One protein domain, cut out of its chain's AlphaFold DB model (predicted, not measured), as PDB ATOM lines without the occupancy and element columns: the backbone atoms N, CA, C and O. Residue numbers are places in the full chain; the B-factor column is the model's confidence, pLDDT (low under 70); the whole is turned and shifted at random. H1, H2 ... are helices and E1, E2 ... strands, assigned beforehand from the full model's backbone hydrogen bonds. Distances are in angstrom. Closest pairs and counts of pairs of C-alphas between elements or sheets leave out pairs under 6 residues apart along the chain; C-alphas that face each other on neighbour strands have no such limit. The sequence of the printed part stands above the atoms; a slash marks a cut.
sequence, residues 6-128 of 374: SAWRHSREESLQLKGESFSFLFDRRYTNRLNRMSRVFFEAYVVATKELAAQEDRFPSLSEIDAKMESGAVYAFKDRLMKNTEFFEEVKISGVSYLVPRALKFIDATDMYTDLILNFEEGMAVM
ATOM      1  N   SER A   6     328.550 343.485 239.529       83.19
ATOM      2  CA  SER A   6     329.358 344.702 239.563       83.19
ATOM      3  C   SER A   6     329.550 345.225 240.988       83.19
ATOM      4  O   SER A   6     330.687 345.495 241.380       83.19
ATOM      5  N   ALA A   7     328.496 345.286 241.807       82.94
ATOM      6  CA  ALA A   7     328.600 345.723 243.201       82.94
ATOM      7  C   ALA A   7     329.487 344.780 244.032       82.94
ATOM      8  O   ALA A   7     330.342 345.227 244.807       82.94
ATOM      9  N   TRP A   8     329.344 343.469 243.825       84.69
ATOM     10  CA  TRP A   8     330.192 342.469 244.469       84.69
ATOM     11  C   TRP A   8     331.663 342.606 244.056       84.69
ATOM     12  O   TRP A   8     332.560 342.551 244.897       84.69
ATOM     13  N   ARG A   9     331.934 342.868 242.772       80.12
ATOM     14  CA  ARG A   9     333.300 343.012 242.249       80.12
ATOM     15  C   ARG A   9     334.089 344.141 242.927       80.12
ATOM     16  O   ARG A   9     335.301 344.002 243.066       80.12
ATOM     17  N   HIS A  10     333.417 345.213 243.348       77.50
ATOM     18  CA  HIS A  10     334.041 346.379 243.988       77.50
ATOM     19  C   HIS A  10     334.154 346.274 245.515       77.50
ATOM     20  O   HIS A  10     334.933 347.010 246.112       77.50
ATOM     21  N   SER A  11     333.367 345.403 246.155       74.75
ATOM     22  CA  SER A  11     333.270 345.318 247.622       74.75
ATOM     23  C   SER A  11     333.922 344.070 248.227       74.75
ATOM     24  O   SER A  11     334.108 344.015 249.441       74.75
ATOM     25  N   ARG A  12     334.262 343.069 247.409       73.12
ATOM     26  CA  ARG A  12     334.820 341.790 247.872       73.12
ATOM     27  C   ARG A  12     336.297 341.860 248.269       73.12
ATOM     28  O   ARG A  12     337.052 342.719 247.820       73.12
ATOM     29  N   GLU A  13     336.722 340.825 248.986       74.81
ATOM     30  CA  GLU A  13     338.132 340.496 249.194       74.81
ATOM     31  C   GLU A  13     338.735 339.868 247.921       74.81
ATOM     32  O   GLU A  13     338.148 338.973 247.303       74.81
ATOM     33  N   GLU A  14     339.921 340.329 247.506       80.06
ATOM     34  CA  GLU A  14     340.627 339.756 246.346       80.06
ATOM     35  C   GLU A  14     341.072 338.314 246.613       80.06
ATOM     36  O   GLU A  14     340.983 337.458 245.728       80.06
ATOM     37  N   SER A  15     341.493 338.031 247.847       86.94
ATOM     38  CA  SER A  15     341.897 336.701 248.281       86.94
ATOM     39  C   SER A  15     341.404 336.372 249.683       86.94
ATOM     40  O   SER A  15     341.586 337.184 250.586       86.94
ATOM     41  N   LEU A  16     340.891 335.159 249.875       90.06
ATOM     42  CA  LEU A  16     340.456 334.637 251.169       90.06
ATOM     43  C   LEU A  16     341.277 333.400 251.543       90.06
ATOM     44  O   LEU A  16     341.386 332.452 250.762       90.06
ATOM     45  N   GLN A  17     341.844 333.396 252.748       88.69
ATOM     46  CA  GLN A  17     342.514 332.216 253.293       88.69
ATOM     47  C   GLN A  17     341.493 331.287 253.947       88.69
ATOM     48  O   GLN A  17     340.761 331.696 254.848       88.69
ATOM     49  N   LEU A  18     341.469 330.029 253.513       89.25
ATOM     50  CA  LEU A  18     340.593 328.993 254.051       89.25
ATOM     51  C   LEU A  18     341.411 327.833 254.617       89.25
ATOM     52  O   LEU A  18     342.561 327.604 254.245       89.25
ATOM     53  N   LYS A  19     340.803 327.081 255.534       86.00
ATOM     54  CA  LYS A  19     341.422 325.884 256.112       86.00
ATOM     55  C   LYS A  19     341.541 324.785 255.050       86.00
ATOM     56  O   LYS A  19     340.634 324.617 254.233       86.00
ATOM     57  N   GLY A  20     342.587 323.962 255.138       79.31
ATOM     58  CA  GLY A  20     342.807 322.833 254.223       79.31
ATOM     59  C   GLY A  20     341.644 321.835 254.161       79.31
ATOM     60  O   GLY A  20     341.420 321.207 253.129       79.31
ATOM     61  N   GLU A  21     340.825 321.741 255.214       84.12
ATOM     62  CA  GLU A  21     339.594 320.937 255.222       84.12
ATOM     63  C   GLU A  21     338.588 321.391 254.150       84.12
ATOM     64  O   GLU A  21     338.005 320.545 253.466       84.12
ATOM     65  N   SER A  22     338.447 322.704 253.928       85.94
ATOM     66  CA  SER A  22     337.581 323.251 252.876       85.94
ATOM     67  C   SER A  22     338.067 322.851 251.484       85.94
ATOM     68  O   SER A  22     337.257 322.524 250.619       85.94
ATOM     69  N   PHE A  23     339.386 322.798 251.277       87.31
ATOM     70  CA  PHE A  23     339.972 322.322 250.026       87.31
ATOM     71  C   PHE A  23     339.849 320.810 249.875       87.31
ATOM     72  O   PHE A  23     339.530 320.348 248.786       87.31
ATOM     73  N   SER A  24     340.009 320.035 250.950       86.00
ATOM     74  CA  SER A  24     339.912 318.569 250.914       86.00
ATOM     75  C   SER A  24     338.562 318.069 250.385       86.00
ATOM     76  O   SER A  24     338.515 317.056 249.689       86.00
ATOM     77  N   PHE A  25     337.477 318.819 250.631       88.25
ATOM     78  CA  PHE A  25     336.144 318.545 250.085       88.25
ATOM     79  C   PHE A  25     336.127 318.515 248.549       88.25
ATOM     80  O   PHE A  25     335.342 317.781 247.944       88.25
ATOM     81  N   LEU A  26     337.000 319.299 247.912       88.94
ATOM     82  CA  LEU A  26     337.093 319.388 246.460       88.94
ATOM     83  C   LEU A  26     337.727 318.149 245.828       88.94
ATOM     84  O   LEU A  26     337.582 317.953 244.623       88.94
ATOM     85  N   PHE A  27     338.386 317.301 246.616       88.06
ATOM     86  CA  PHE A  27     339.078 316.103 246.155       88.06
ATOM     87  C   PHE A  27     338.276 314.836 246.448       88.06
ATOM     88  O   PHE A  27     337.352 314.804 247.264       88.06
ATOM     89  N   ASP A  28     338.618 313.767 245.739       83.06
ATOM     90  CA  ASP A  28     338.067 312.450 246.015       83.06
ATOM     91  C   ASP A  28     338.571 311.953 247.379       83.06
ATOM     92  O   ASP A  28     339.764 311.998 247.684       83.06
ATOM     93  N   ARG A  29     337.660 311.431 248.206       78.62
ATOM     94  CA  ARG A  29     337.999 310.878 249.526       78.62
ATOM     95  C   ARG A  29     338.962 309.696 249.440       78.62
ATOM     96  O   ARG A  29     339.748 309.493 250.358       78.62
ATOM     97  N   ARG A  30     338.877 308.901 248.369       73.25
ATOM     98  CA  ARG A  30     339.745 307.737 248.135       73.25
ATOM     99  C   ARG A  30     341.079 308.148 247.523       73.25
ATOM    100  O   ARG A  30     342.095 307.518 247.791       73.25
ATOM    101  N   TYR A  31     341.074 309.224 246.738       75.81
ATOM    102  CA  TYR A  31     342.244 309.737 246.035       75.81
ATOM    103  C   TYR A  31     342.415 311.224 246.333       75.81
ATOM    104  O   TYR A  31     342.037 312.078 245.537       75.81
ATOM    105  N   THR A  32     343.050 311.537 247.462       75.19
ATOM    106  CA  THR A  32     343.227 312.915 247.963       75.19
ATOM    107  C   THR A  32     344.052 313.828 247.049       75.19
ATOM    108  O   THR A  32     344.109 315.035 247.272       75.19
ATOM    109  N   ASN A  33     344.681 313.266 246.012       78.25
ATOM    110  CA  ASN A  33     345.404 313.995 244.968       78.25
ATOM    111  C   ASN A  33     344.560 314.231 243.700       78.25
ATOM    112  O   ASN A  33     344.996 314.957 242.810       78.25
ATOM    113  N   ARG A  34     343.377 313.613 243.583       81.38
ATOM    114  CA  ARG A  34     342.488 313.730 242.422       81.38
ATOM    115  C   ARG A  34     341.290 314.599 242.775       81.38
ATOM    116  O   ARG A  34     340.553 314.300 243.710       81.38
ATOM    117  N   LEU A  35     341.081 315.657 242.000       85.69
ATOM    118  CA  LEU A  35     339.911 316.514 242.145       85.69
ATOM    119  C   LEU A  35     338.625 315.722 241.855       85.69
ATOM    120  O   LEU A  35     338.557 314.956 240.888       85.69
ATOM    121  N   ASN A  36     337.605 315.930 242.680       88.69
ATOM    122  CA  ASN A  36     336.279 315.361 242.503       88.69
ATOM    123  C   ASN A  36     335.643 315.912 241.216       88.69
ATOM    124  O   ASN A  36     335.636 317.124 240.988       88.69
ATOM    125  N   ARG A  37     335.073 315.023 240.389       85.81
ATOM    126  CA  ARG A  37     334.379 315.399 239.146       85.81
ATOM    127  C   ARG A  37     333.278 316.429 239.403       85.81
ATOM    128  O   ARG A  37     333.202 317.401 238.667       85.81
ATOM    129  N   MET A  38     332.475 316.248 240.453       87.44
ATOM    130  CA  MET A  38     331.392 317.180 240.781       87.44
ATOM    131  C   MET A  38     331.916 318.566 241.129       87.44
ATOM    132  O   MET A  38     331.340 319.547 240.682       87.44
ATOM    133  N   SER A  39     333.022 318.647 241.869       88.94
ATOM    134  CA  SER A  39     333.659 319.924 242.181       88.94
ATOM    135  C   SER A  39     334.140 320.603 240.903       88.94
ATOM    136  O   SER A  39     333.769 321.744 240.660       88.94
ATOM    137  N   ARG A  40     334.870 319.885 240.040       89.44
ATOM    138  CA  ARG A  40     335.328 320.430 238.753       89.44
ATOM    139  C   ARG A  40     334.174 320.987 237.918       89.44
ATOM    140  O   ARG A  40     334.164 322.172 237.611       89.44
ATOM    141  N   VAL A  41     333.199 320.130 237.615       89.75
ATOM    142  CA  VAL A  41     332.068 320.458 236.737       89.75
ATOM    143  C   VAL A  41     331.250 321.606 237.321       89.75
ATOM    144  O   VAL A  41     330.835 322.493 236.585       89.75
ATOM    145  N   PHE A  42     331.062 321.634 238.642       91.75
ATOM    146  CA  PHE A  42     330.366 322.731 239.301       91.75
ATOM    147  C   PHE A  42     331.099 324.062 239.145       91.75
ATOM    148  O   PHE A  42     330.482 325.039 238.733       91.75
ATOM    149  N   PHE A  43     332.396 324.122 239.460       92.25
ATOM    150  CA  PHE A  43     333.140 325.378 239.372       92.25
ATOM    151  C   PHE A  43     333.281 325.866 237.927       92.25
ATOM    152  O   PHE A  43     333.154 327.066 237.702       92.25
ATOM    153  N   GLU A  44     333.483 324.961 236.964       90.69
ATOM    154  CA  GLU A  44     333.513 325.276 235.527       90.69
ATOM    155  C   GLU A  44     332.162 325.821 235.042       90.69
ATOM    156  O   GLU A  44     332.100 326.914 234.477       90.69
ATOM    157  N   ALA A  45     331.061 325.123 235.333       90.25
ATOM    158  CA  ALA A  45     329.721 325.587 234.978       90.25
ATOM    159  C   ALA A  45     329.383 326.925 235.651       90.25
ATOM    160  O   ALA A  45     328.792 327.806 235.027       90.25
ATOM    161  N   TYR A  46     329.796 327.102 236.908       92.62
ATOM    162  CA  TYR A  46     329.555 328.319 237.671       92.62
ATOM    163  C   TYR A  46     330.248 329.540 237.057       92.62
ATOM    164  O   TYR A  46     329.601 330.574 236.886       92.62
ATOM    165  N   VAL A  47     331.537 329.452 236.702       92.81
ATOM    166  CA  VAL A  47     332.251 330.597 236.101       92.81
ATOM    167  C   VAL A  47     331.723 330.936 234.710       92.81
ATOM    168  O   VAL A  47     331.606 332.119 234.391       92.81
ATOM    169  N   VAL A  48     331.338 329.930 233.918       91.62
ATOM    170  CA  VAL A  48     330.730 330.130 232.593       91.62
ATOM    171  C   VAL A  48     329.370 330.813 232.726       91.62
ATOM    172  O   VAL A  48     329.139 331.847 232.099       91.62
ATOM    173  N   ALA A  49     328.493 330.296 233.591       90.31
ATOM    174  CA  ALA A  49     327.177 330.886 233.833       90.31
ATOM    175  C   ALA A  49     327.287 332.313 234.390       90.31
ATOM    176  O   ALA A  49     326.561 333.208 233.964       90.31
ATOM    177  N   THR A  50     328.234 332.546 235.303       90.50
ATOM    178  CA  THR A  50     328.472 333.876 235.875       90.50
ATOM    179  C   THR A  50     328.970 334.855 234.820       90.50
ATOM    180  O   THR A  50     328.494 335.982 234.793       90.50
ATOM    181  N   LYS A  51     329.870 334.449 233.917       91.19
ATOM    182  CA  LYS A  51     330.341 335.308 232.819       91.19
ATOM    183  C   LYS A  51     329.197 335.746 231.904       91.19
ATOM    184  O   LYS A  51     329.092 336.926 231.573       91.19
ATOM    185  N   GLU A  52     328.351 334.801 231.497       88.69
ATOM    186  CA  GLU A  52     327.217 335.078 230.610       88.69
ATOM    187  C   GLU A  52     326.197 336.017 231.273       88.69
ATOM    188  O   GLU A  52     325.801 337.020 230.677       88.69
ATOM    189  N   LEU A  53     325.817 335.739 232.523       87.88
ATOM    190  CA  LEU A  53     324.785 336.503 233.233       87.88
ATOM    191  C   LEU A  53     325.285 337.839 233.781       87.88
ATOM    192  O   LEU A  53     324.521 338.800 233.822       87.88
ATOM    193  N   ALA A  54     326.564 337.944 234.139       87.38
ATOM    194  CA  ALA A  54     327.167 339.221 234.502       87.38
ATOM    195  C   ALA A  54     327.151 340.205 233.323       87.38
ATOM    196  O   ALA A  54     326.944 341.397 233.528       87.38
ATOM    197  N   ALA A  55     327.334 339.718 232.089       86.56
ATOM    198  CA  ALA A  55     327.305 340.559 230.894       86.56
ATOM    199  C   ALA A  55     325.882 340.987 230.487       86.56
ATOM    200  O   ALA A  55     325.714 342.073 229.935       86.56
ATOM    201  N   GLN A  56     324.876 340.140 230.727       86.56
ATOM    202  CA  GLN A  56     323.492 340.387 230.297       86.56
ATOM    203  C   GLN A  56     322.650 341.111 231.355       86.56
ATOM    204  O   GLN A  56     321.901 342.027 231.024       86.56
ATOM    205  N   GLU A  57     322.763 340.694 232.615       85.31
ATOM    206  CA  GLU A  57     321.827 341.053 233.689       85.31
ATOM    207  C   GLU A  57     322.534 341.565 234.960       85.31
ATOM    208  O   GLU A  57     321.872 341.831 235.961       85.31
ATOM    209  N   ASP A  58     323.867 341.701 234.934       87.19
ATOM    210  CA  ASP A  58     324.711 342.101 236.070       87.19
ATOM    211  C   ASP A  58     324.415 341.315 237.359       87.19
ATOM    212  O   ASP A  58     324.342 341.877 238.449       87.19
ATOM    213  N   ARG A  59     324.234 339.993 237.263       88.25
ATOM    214  CA  ARG A  59     323.932 339.149 238.430       88.25
ATOM    215  C   ARG A  59     324.650 337.809 238.421       88.25
ATOM    216  O   ARG A  59     325.144 337.345 237.397       88.25
ATOM    217  N   PHE A  60     324.635 337.158 239.580       89.31
ATOM    218  CA  PHE A  60     325.063 335.770 239.718       89.31
ATOM    219  C   PHE A  60     324.032 334.769 239.177       89.31
ATOM    220  O   PHE A  60     322.826 335.053 239.167       89.31
ATOM    221  N   PRO A  61     324.491 333.573 238.766       89.50
ATOM    222  CA  PRO A  61     323.606 332.502 238.351       89.50
ATOM    223  C   PRO A  61     322.830 331.931 239.540       89.50
ATOM    224  O   PRO A  61     323.347 331.771 240.652       89.50
ATOM    225  N   SER A  62     321.576 331.586 239.284       89.62
ATOM    226  CA  SER A  62     320.770 330.749 240.165       89.62
ATOM    227  C   SER A  62     321.208 329.285 240.077       89.62
ATOM    228  O   SER A  62     321.840 328.859 239.108       89.62
ATOM    229  N   LEU A  63     320.827 328.474 241.067       86.38
ATOM    230  CA  LEU A  63     321.129 327.035 241.054       86.38
ATOM    231  C   LEU A  63     320.604 326.317 239.807       86.38
ATOM    232  O   LEU A  63     321.311 325.475 239.267       86.38
ATOM    233  N   SER A  64     319.410 326.665 239.324       86.06
ATOM    234  CA  SER A  64     318.846 326.064 238.109       86.06
ATOM    235  C   SER A  64     319.643 326.414 236.851       86.06
ATOM    236  O   SER A  64     319.754 325.588 235.955       86.06
ATOM    237  N   GLU A  65     320.211 327.620 236.774       88.06
ATOM    238  CA  GLU A  65     321.033 328.045 235.630       88.06
ATOM    239  C   GLU A  65     322.409 327.377 235.651       88.06
ATOM    240  O   GLU A  65     322.921 326.996 234.601       88.06
ATOM    241  N   ILE A  66     322.979 327.172 236.842       88.38
ATOM    242  CA  ILE A  66     324.188 326.356 237.002       88.38
ATOM    243  C   ILE A  66     323.881 324.911 236.595       88.38
ATOM    244  O   ILE A  66     324.641 324.324 235.834       88.38
ATOM    245  N   ASP A  67     322.753 324.351 237.044       85.75
ATOM    246  CA  ASP A  67     322.345 322.982 236.710       85.75
ATOM    247  C   ASP A  67     322.083 322.819 235.209       85.75
ATOM    248  O   ASP A  67     322.490 321.826 234.630       85.75
ATOM    249  N   ALA A  68     321.525 323.824 234.530       85.56
ATOM    250  CA  ALA A  68     321.371 323.803 233.073       85.56
ATOM    251  C   ALA A  68     322.717 323.765 232.322       85.56
ATOM    252  O   ALA A  68     322.794 323.233 231.217       85.56
ATOM    253  N   LYS A  69     323.782 324.319 232.917       83.44
ATOM    254  CA  LYS A  69     325.159 324.224 232.402       83.44
ATOM    255  C   LYS A  69     325.871 322.947 232.863       83.44
ATOM    256  O   LYS A  69     326.950 322.640 232.364       83.44
ATOM    257  N   MET A  70     325.284 322.201 233.800       79.19
ATOM    258  CA  MET A  70     325.805 320.937 234.307       79.19
ATOM    259  C   MET A  70     324.975 319.764 233.781       79.19
ATOM    260  O   MET A  70     323.872 319.504 234.235       79.19
ATOM    261  N   GLU A  71     325.555 318.913 232.943       62.69
ATOM    262  CA  GLU A  71     324.881 317.711 232.409       62.69
ATOM    263  C   GLU A  71     324.590 316.608 233.465       62.69
ATOM    264  O   GLU A  71     324.265 315.475 233.122       62.69
ATOM    265  N   SER A  72     324.729 316.900 234.767       61.09
ATOM    266  CA  SER A  72     324.724 315.904 235.854       61.09
ATOM    267  C   SER A  72     323.480 315.900 236.754       61.09
ATOM    268  O   SER A  72     323.315 314.954 237.523       61.09
ATOM    269  N   GLY A  73     322.616 316.926 236.696       65.19
ATOM    270  CA  GLY A  73     321.346 316.985 237.446       65.19
ATOM    271  C   GLY A  73     321.462 316.862 238.975       65.19
ATOM    272  O   GLY A  73     320.508 316.462 239.645       65.19
ATOM    273  N   ALA A  74     322.638 317.141 239.547       78.25
ATOM    274  CA  ALA A  74     322.946 316.942 240.968       78.25
ATOM    275  C   ALA A  74     323.407 318.227 241.684       78.25
ATOM    276  O   ALA A  74     323.981 318.149 242.780       78.25
ATOM    277  N   VAL A  75     323.148 319.410 241.105       84.38
ATOM    278  CA  VAL A  75     323.579 320.708 241.660       84.38
ATOM    279  C   VAL A  75     323.085 320.935 243.079       84.38
ATOM    280  O   VAL A  75     323.874 321.328 243.931       84.38
ATOM    281  N   TYR A  76     321.816 320.651 243.371       83.75
ATOM    282  CA  TYR A  76     321.229 320.946 244.683       83.75
ATOM    283  C   TYR A  76     321.904 320.153 245.813       83.75
ATOM    284  O   TYR A  76     322.351 320.723 246.808       83.75
ATOM    285  N   ALA A  77     322.090 318.844 245.614       84.12
ATOM    286  CA  ALA A  77     322.772 317.986 246.582       84.12
ATOM    287  C   ALA A  77     324.276 318.292 246.692       84.12
ATOM    288  O   ALA A  77     324.897 318.039 247.731       84.12
ATOM    289  N   PHE A  78     324.901 318.787 245.620       87.62
ATOM    290  CA  PHE A  78     326.282 319.256 245.675       87.62
ATOM    291  C   PHE A  78     326.390 320.574 246.441       87.62
ATOM    292  O   PHE A  78     327.188 320.649 247.372       87.62
ATOM    293  N   LYS A  79     325.539 321.558 246.131       88.81
ATOM    294  CA  LYS A  79     325.466 322.857 246.809       88.81
ATOM    295  C   LYS A  79     325.296 322.698 248.315       88.81
ATOM    296  O   LYS A  79     326.039 323.321 249.065       88.81
ATOM    297  N   ASP A  80     324.391 321.838 248.779       87.12
ATOM    298  CA  ASP A  80     324.170 321.677 250.223       87.12
ATOM    299  C   ASP A  80     325.404 321.105 250.930       87.12
ATOM    300  O   ASP A  80     325.745 321.507 252.044       87.12
ATOM    301  N   ARG A  81     326.133 320.202 250.265       87.69
ATOM    302  CA  ARG A  81     327.400 319.675 250.780       87.69
ATOM    303  C   ARG A  81     328.528 320.703 250.688       87.69
ATOM    304  O   ARG A  81     329.323 320.777 251.620       87.69
ATOM    305  N   LEU A  82     328.586 321.494 249.621       89.44
ATOM    306  CA  LEU A  82     329.568 322.561 249.436       89.44
ATOM    307  C   LEU A  82     329.414 323.619 250.535       89.44
ATOM    308  O   LEU A  82     330.367 323.879 251.259       89.44
ATOM    309  N   MET A  83     328.203 324.137 250.737       89.25
ATOM    310  CA  MET A  83     327.912 325.152 251.758       89.25
ATOM    311  C   MET A  83     328.123 324.646 253.188       89.25
ATOM    312  O   MET A  83     328.472 325.418 254.072       89.25
ATOM    313  N   LYS A  84     327.903 323.349 253.440       88.62
ATOM    314  CA  LYS A  84     328.080 322.768 254.777       88.62
ATOM    315  C   LYS A  84     329.546 322.526 255.144       88.62
ATOM    316  O   LYS A  84     329.882 322.578 256.322       88.62
ATOM    317  N   ASN A  85     330.388 322.185 254.169       86.19
ATOM    318  CA  ASN A  85     331.766 321.742 254.421       86.19
ATOM    319  C   ASN A  85     332.822 322.775 254.010       86.19
ATOM    320  O   ASN A  85     334.005 322.582 254.283       86.19
ATOM    321  N   THR A  86     332.423 323.840 253.317       90.06
ATOM    322  CA  THR A  86     333.346 324.829 252.764       90.06
ATOM    323  C   THR A  86     332.823 326.238 252.967       90.06
ATOM    324  O   THR A  86     331.631 326.457 253.154       90.06
ATOM    325  N   GLU A  87     333.737 327.194 252.870       90.31
ATOM    326  CA  GLU A  87     333.453 328.620 252.990       90.31
ATOM    327  C   GLU A  87     333.727 329.363 251.670       90.31
ATOM    328  O   GLU A  87     334.043 330.548 251.670       90.31
ATOM    329  N   PHE A  88     333.636 328.674 250.527       90.25
ATOM    330  CA  PHE A  88     333.878 329.293 249.219       90.25
ATOM    331  C   PHE A  88     332.755 330.257 248.806       90.25
ATOM    332  O   PHE A  88     333.012 331.274 248.160       90.25
ATOM    333  N   PHE A  89     331.515 329.950 249.191       91.56
ATOM    334  CA  PHE A  89     330.319 330.671 248.762       91.56
ATOM    335  C   PHE A  89     329.441 331.085 249.939       91.56
ATOM    336  O   PHE A  89     329.456 330.464 251.001       91.56
ATOM    337  N   GLU A  90     328.641 332.116 249.703       90.31
ATOM    338  CA  GLU A  90     327.500 332.532 250.504       90.31
ATOM    339  C   GLU A  90     326.211 332.301 249.698       90.31
ATOM    340  O   GLU A  90     326.170 332.521 248.484       90.31
ATOM    341  N   GLU A  91     325.154 331.824 250.359       89.38
ATOM    342  CA  GLU A  91     323.848 331.619 249.731       89.38
ATOM    343  C   GLU A  91     322.949 332.829 249.990       89.38
ATOM    344  O   GLU A  91     322.551 333.090 251.126       89.38
ATOM    345  N   VAL A  92     322.566 333.525 248.921       87.75
ATOM    346  CA  VAL A  92     321.625 334.647 248.978       87.75
ATOM    347  C   VAL A  92     320.296 334.199 248.382       87.75
ATOM    348  O   VAL A  92     320.224 333.793 247.223       87.75
ATOM    349  N   LYS A  93     319.221 334.260 249.175       87.00
ATOM    350  CA  LYS A  93     317.870 333.894 248.730       87.00
ATOM    351  C   LYS A  93     317.056 335.141 248.421       87.00
ATOM    352  O   LYS A  93     316.794 335.938 249.318       87.00
ATOM    353  N   ILE A  94     316.617 335.280 247.175       81.06
ATOM    354  CA  ILE A  94     315.761 336.383 246.724       81.06
ATOM    355  C   ILE A  94     314.521 335.777 246.085       81.06
ATOM    356  O   ILE A  94     314.621 334.990 245.147       81.06
ATOM    357  N   SER A  95     313.346 336.114 246.622       80.25
ATOM    358  CA  SER A  95     312.049 335.658 246.098       80.25
ATOM    359  C   SER A  95     311.946 334.133 245.920       80.25
ATOM    360  O   SER A  95     311.338 333.647 244.973       80.25
ATOM    361  N   GLY A  96     312.565 333.364 246.826       78.62
ATOM    362  CA  GLY A  96     312.577 331.896 246.789       78.62
ATOM    363  C   GLY A  96     313.650 331.270 245.888       78.62
ATOM    364  O   GLY A  96     313.839 330.057 245.939       78.62
ATOM    365  N   VAL A  97     314.398 332.071 245.123       82.75
ATOM    366  CA  VAL A  97     315.515 331.617 244.283       82.75
ATOM    367  C   VAL A  97     316.824 331.757 245.052       82.75
ATOM    368  O   VAL A  97     317.073 332.784 245.683       82.75
ATOM    369  N   SER A  98     317.649 330.709 245.024       85.38
ATOM    370  CA  SER A  98     318.943 330.679 245.714       85.38
ATOM    371  C   SER A  98     320.067 331.008 244.736       85.38
ATOM    372  O   SER A  98     320.219 330.335 243.713       85.38
ATOM    373  N   TYR A  99     320.848 332.027 245.077       88.62
ATOM    374  CA  TYR A  99     322.028 332.473 244.349       88.62
ATOM    375  C   TYR A  99     323.266 332.143 245.168       88.62
ATOM    376  O   TYR A  99     323.284 332.347 246.384       88.62
ATOM    377  N   LEU A 100     324.296 331.630 244.504       89.75
ATOM    378  CA  LEU A 100     325.590 331.397 245.134       89.75
ATOM    379  C   LEU A 100     326.512 332.551 244.779       89.75
ATOM    380  O   LEU A 100     326.794 332.772 243.602       89.75
ATOM    381  N   VAL A 101     326.969 333.273 245.796       90.94
ATOM    382  CA  VAL A 101     327.888 334.404 245.663       90.94
ATOM    383  C   VAL A 101     329.244 333.974 246.224       90.94
ATOM    384  O   VAL A 101     329.286 333.477 247.349       90.94
ATOM    385  N   PRO A 102     330.363 334.094 245.490       91.62
ATOM    386  CA  PRO A 102     331.665 333.697 246.008       91.62
ATOM    387  C   PRO A 102     332.099 334.685 247.092       91.62
ATOM    388  O   PRO A 102     331.829 335.880 246.991       91.62
ATOM    389  N   ARG A 103     332.822 334.224 248.113       89.56
ATOM    390  CA  ARG A 103     333.357 335.143 249.137       89.56
ATOM    391  C   ARG A 103     334.602 335.905 248.668       89.56
ATOM    392  O   ARG A 103     334.828 337.021 249.116       89.56
ATOM    393  N   ALA A 104     335.364 335.335 247.732       89.06
ATOM    394  CA  ALA A 104     336.543 335.948 247.115       89.06
ATOM    395  C   ALA A 104     336.751 335.447 245.674       89.06
ATOM    396  O   ALA A 104     336.080 334.517 245.223       89.06
ATOM    397  N   LEU A 105     337.693 336.055 244.944       87.75
ATOM    398  CA  LEU A 105     338.165 335.528 243.651       87.75
ATOM    399  C   LEU A 105     339.148 334.382 243.804       87.75
ATOM    400  O   LEU A 105     339.143 333.433 243.019       87.75
ATOM    401  N   LYS A 106     340.055 334.548 244.762       91.00
ATOM    402  CA  LYS A 106     341.186 333.673 244.983       91.00
ATOM    403  C   LYS A 106     341.073 333.085 246.376       91.00
ATOM    404  O   LYS A 106     341.045 333.812 247.362       91.00
ATOM    405  N   PHE A 107     341.040 331.770 246.470       92.00
ATOM    406  CA  PHE A 107     341.039 331.072 247.742       92.00
ATOM    407  C   PHE A 107     342.398 330.426 247.940       92.00
ATOM    408  O   PHE A 107     342.862 329.672 247.084       92.00
ATOM    409  N   ILE A 108     343.021 330.732 249.071       90.44
ATOM    410  CA  ILE A 108     344.356 330.259 249.432       90.44
ATOM    411  C   ILE A 108     344.204 329.261 250.574       90.44
ATOM    412  O   ILE A 108     343.484 329.520 251.541       90.44
ATOM    413  N   ASP A 109     344.875 328.121 250.470       89.81
ATOM    414  CA  ASP A 109     344.930 327.159 251.564       89.81
ATOM    415  C   ASP A 109     345.911 327.634 252.642       89.81
ATOM    416  O   ASP A 109     347.116 327.716 252.412       89.81
ATOM    417  N   ALA A 110     345.400 327.906 253.842       87.81
ATOM    418  CA  ALA A 110     346.209 328.315 254.990       87.81
ATOM    419  C   ALA A 110     347.201 327.230 255.447       87.81
ATOM    420  O   ALA A 110     348.175 327.538 256.131       87.81
ATOM    421  N   THR A 111     346.954 325.962 255.098       84.06
ATOM    422  CA  THR A 111     347.841 324.833 255.435       84.06
ATOM    423  C   THR A 111     348.906 324.557 254.377       84.06
ATOM    424  O   THR A 111     349.751 323.688 254.585       84.06
ATOM    425  N   ASP A 112     348.876 325.293 253.260       83.31
ATOM    426  CA  ASP A 112     349.785 325.149 252.116       83.31
ATOM    427  C   ASP A 112     349.829 323.722 251.520       83.31
ATOM    428  O   ASP A 112     350.756 323.346 250.801       83.31
ATOM    429  N   MET A 113     348.812 322.900 251.800       83.06
ATOM    430  CA  MET A 113     348.684 321.541 251.273       83.06
ATOM    431  C   MET A 113     348.144 321.537 249.846       83.06
ATOM    432  O   MET A 113     348.461 320.633 249.067       83.06
ATOM    433  N   TYR A 114     347.327 322.525 249.501       87.62
ATOM    434  CA  TYR A 114     346.699 322.667 248.196       87.62
ATOM    435  C   TYR A 114     347.171 323.946 247.495       87.62
ATOM    436  O   TYR A 114     347.554 324.931 248.123       87.62
ATOM    437  N   THR A 115     347.197 323.926 246.165       88.88
ATOM    438  CA  THR A 115     347.338 325.145 245.365       88.88
ATOM    439  C   THR A 115     346.045 325.948 245.408       88.88
ATOM    440  O   THR A 115     344.983 325.428 245.748       88.88
ATOM    441  N   ASP A 116     346.142 327.217 245.037       91.62
ATOM    442  CA  ASP A 116     345.034 328.159 245.125       91.62
ATOM    443  C   ASP A 116     343.882 327.767 244.181       91.62
ATOM    444  O   ASP A 116     344.108 327.289 243.067       91.62
ATOM    445  N   LEU A 117     342.645 328.004 244.621       91.56
ATOM    446  CA  LEU A 117     341.454 327.970 243.767       91.56
ATOM    447  C   LEU A 117     341.194 329.395 243.270       91.56
ATOM    448  O   LEU A 117     341.034 330.303 244.086       91.56
ATOM    449  N   ILE A 118     341.137 329.603 241.954       92.44
ATOM    450  CA  ILE A 118     340.953 330.938 241.361       92.44
ATOM    451  C   ILE A 118     339.753 330.923 240.422       92.44
ATOM    452  O   ILE A 118     339.692 330.108 239.504       92.44
ATOM    453  N   LEU A 119     338.815 331.844 240.627       91.06
ATOM    454  CA  LEU A 119     337.634 332.005 239.784       91.06
ATOM    455  C   LEU A 119     337.858 333.162 238.803       91.06
ATOM    456  O   LEU A 119     337.732 334.325 239.179       91.06
ATOM    457  N   ASN A 120     338.189 332.866 237.544       90.19
ATOM    458  CA  ASN A 120     338.329 333.887 236.508       90.19
ATOM    459  C   ASN A 120     337.012 334.058 235.737       90.19
ATOM    460  O   ASN A 120     336.746 333.378 234.746       90.19
ATOM    461  N   PHE A 121     336.187 335.002 236.188       88.88
ATOM    462  CA  PHE A 121     334.908 335.311 235.542       88.88
ATOM    463  C   PHE A 121     335.046 336.042 234.200       88.88
ATOM    464  O   PHE A 121     334.112 336.010 233.407       88.88
ATOM    465  N   GLU A 122     336.180 336.691 233.922       85.06
ATOM    466  CA  GLU A 122     336.388 337.384 232.640       85.06
ATOM    467  C   GLU A 122     336.638 336.378 231.519       85.06
ATOM    468  O   GLU A 122     336.025 336.429 230.450       85.06
ATOM    469  N   GLU A 123     337.496 335.401 231.794       83.56
ATOM    470  CA  GLU A 123     337.777 334.318 230.860       83.56
ATOM    471  C   GLU A 123     336.664 333.263 230.876       83.56
ATOM    472  O   GLU A 123     336.375 332.674 229.835       83.56
ATOM    473  N   GLY A 124     335.950 333.112 231.996       85.62
ATOM    474  CA  GLY A 124     334.980 332.034 232.206       85.62
ATOM    475  C   GLY A 124     335.681 330.718 232.532       85.62
ATOM    476  O   GLY A 124     335.215 329.655 232.140       85.62
ATOM    477  N   MET A 125     336.829 330.800 233.208       86.62
ATOM    478  CA  MET A 125     337.665 329.659 233.571       86.62
ATOM    479  C   MET A 125     337.929 329.655 235.071       86.62
ATOM    480  O   MET A 125     338.043 330.698 235.711       86.62
ATOM    481  N   ALA A 126     338.034 328.463 235.646       89.06
ATOM    482  CA  ALA A 126     338.345 328.295 237.052       89.06
ATOM    483  C   ALA A 126     339.638 327.484 237.184       89.06
ATOM    484  O   ALA A 126     339.729 326.355 236.703       89.06
ATOM    485  N   VAL A 127     340.648 328.060 237.836       90.19
ATOM    486  CA  VAL A 127     341.889 327.349 238.160       90.19
ATOM    487  C   VAL A 127     341.604 326.474 239.364       90.19
ATOM    488  O   VAL A 127     341.385 326.975 240.468       90.19
ATOM    489  N   MET A 128     341.562 325.165 239.138       90.19
ATOM    490  CA  MET A 128     341.267 324.202 240.188       90.19
ATOM    491  C   MET A 128     342.474 323.967 241.103       90.19
ATOM    492  O   MET A 128     343.606 323.892 240.615       90.19
TER     493      MET A 128
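Overview. This is residues 6 to 128 of the 374 residues of an uncharacterized protein of uncultured archaeon (UniProt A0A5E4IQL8). A small four-stranded sheet, E1 E4 E5 E6, makes one wall of the domain, and the long helix H3 runs over one face of it, at the E5 and E6 end. The chain bends between E3 and E4, so that the hairpin of E2 and E3 runs away from this wall; H4 packs on both H3 and E3, and H5 follows beside H4, while H1 and H2 are short helices before and after E1. The printed part has 123 residues with five named helices and six named strands, in the order H1 E1 H2 H3 H4 H5 E2 E3 E4 E5 E6. The four-stranded sheet is mixed, the sheet of E2 and E3 is antiparallel, and the class is mixed, helices and strands. The whole is compact, with a radius of gyration of the C-alphas of 13.8 A, and rounded, with spans of 38 by 32 by 26 A.

Arrangement. Start at H1, residues 6 to 11, which is only just not on the sheet of E1, residues 13 to 18, E4, residues 104 to 109, E5, residues 117 to 120, and E6, residues 125 to 127, with 4 pairs of C-alphas within 10 A. E1 is an edge strand, parallel to E4 at 29 degrees; look for N 16 and O 106, 2.9 A apart. Next, H2, residues 20 to 24, only grazes the sheet; its closest C-alpha pair with E4 is Gly 20 and Asp 109, 5.5 A apart. H3, residues 37 to 57, is on the sheet at a height of 8.0 A, two layers with the helix on one face; it lies over E6 and runs slantwise to the strands, at 37 degrees to E6 on the local plane. The closest C-alphas of H3 and E6 are those of Glu 44 and Ala 126, 5.9 A apart. With its residues 42 to 49 alone, H3 touches H4, residues 63 to 69, about perpendicular at 79 degrees; the C-alphas of Ala 45 and Lys 69 come closest, at 5.4 A. H4 touches H5, residues 75 to 85, closest at the C-alphas of Asp 67 and Val 75, 5.6 A apart, at a steep tilt of 59 degrees, opposite ways. E2, residues 89 to 94, and E3, residues 97 to 102, form an antiparallel hairpin, with N 92 and O 99 at 2.9 A. The closest C-alphas of H4 and E3, those of Leu 63 and Ser 98, are 6.3 A apart. E3 runs on into E4 across a break of 1 residue, at 59 degrees. E4, E5 and E6 are a meander, each strand the antiparallel neighbour of the one before; find N 107 and O 117 at 2.8 A, then N 120 and O 125 at 2.8 A. In H1, H2, H3 and H4 every O i to N i+4 pair is within hydrogen-bond range; in H5 6 of 7 are.

Along the chain. Find C-alpha 6 at (329.358, 344.702, 239.563), where H1 begins. E1 then spans 12.7 A. From C-alpha 37 at (334.379, 315.399, 239.146), H3 runs 29.1 A to C-alpha 57 at (321.827, 341.053, 233.689). Further along, H5 spans 15.2 A, E2 15.8 A, E3 16.4 A and E4 12.9 A. E6 ends at C-alpha 127, at (341.889, 327.349, 238.160).

Size, cuts and confidence. Look at Arg 30 and Gln 56 for the two C-alphas farthest apart, 40.6 A. The printed part, residues 6 to 128, has no cut. The link from H2 to H3, residues 25 to 36, is long; that from E4 to E5 is short, and the others are tight. In the B-factor column the mean pLDDT of the printed part is 86.0, and residues 71 to 73 are under 70.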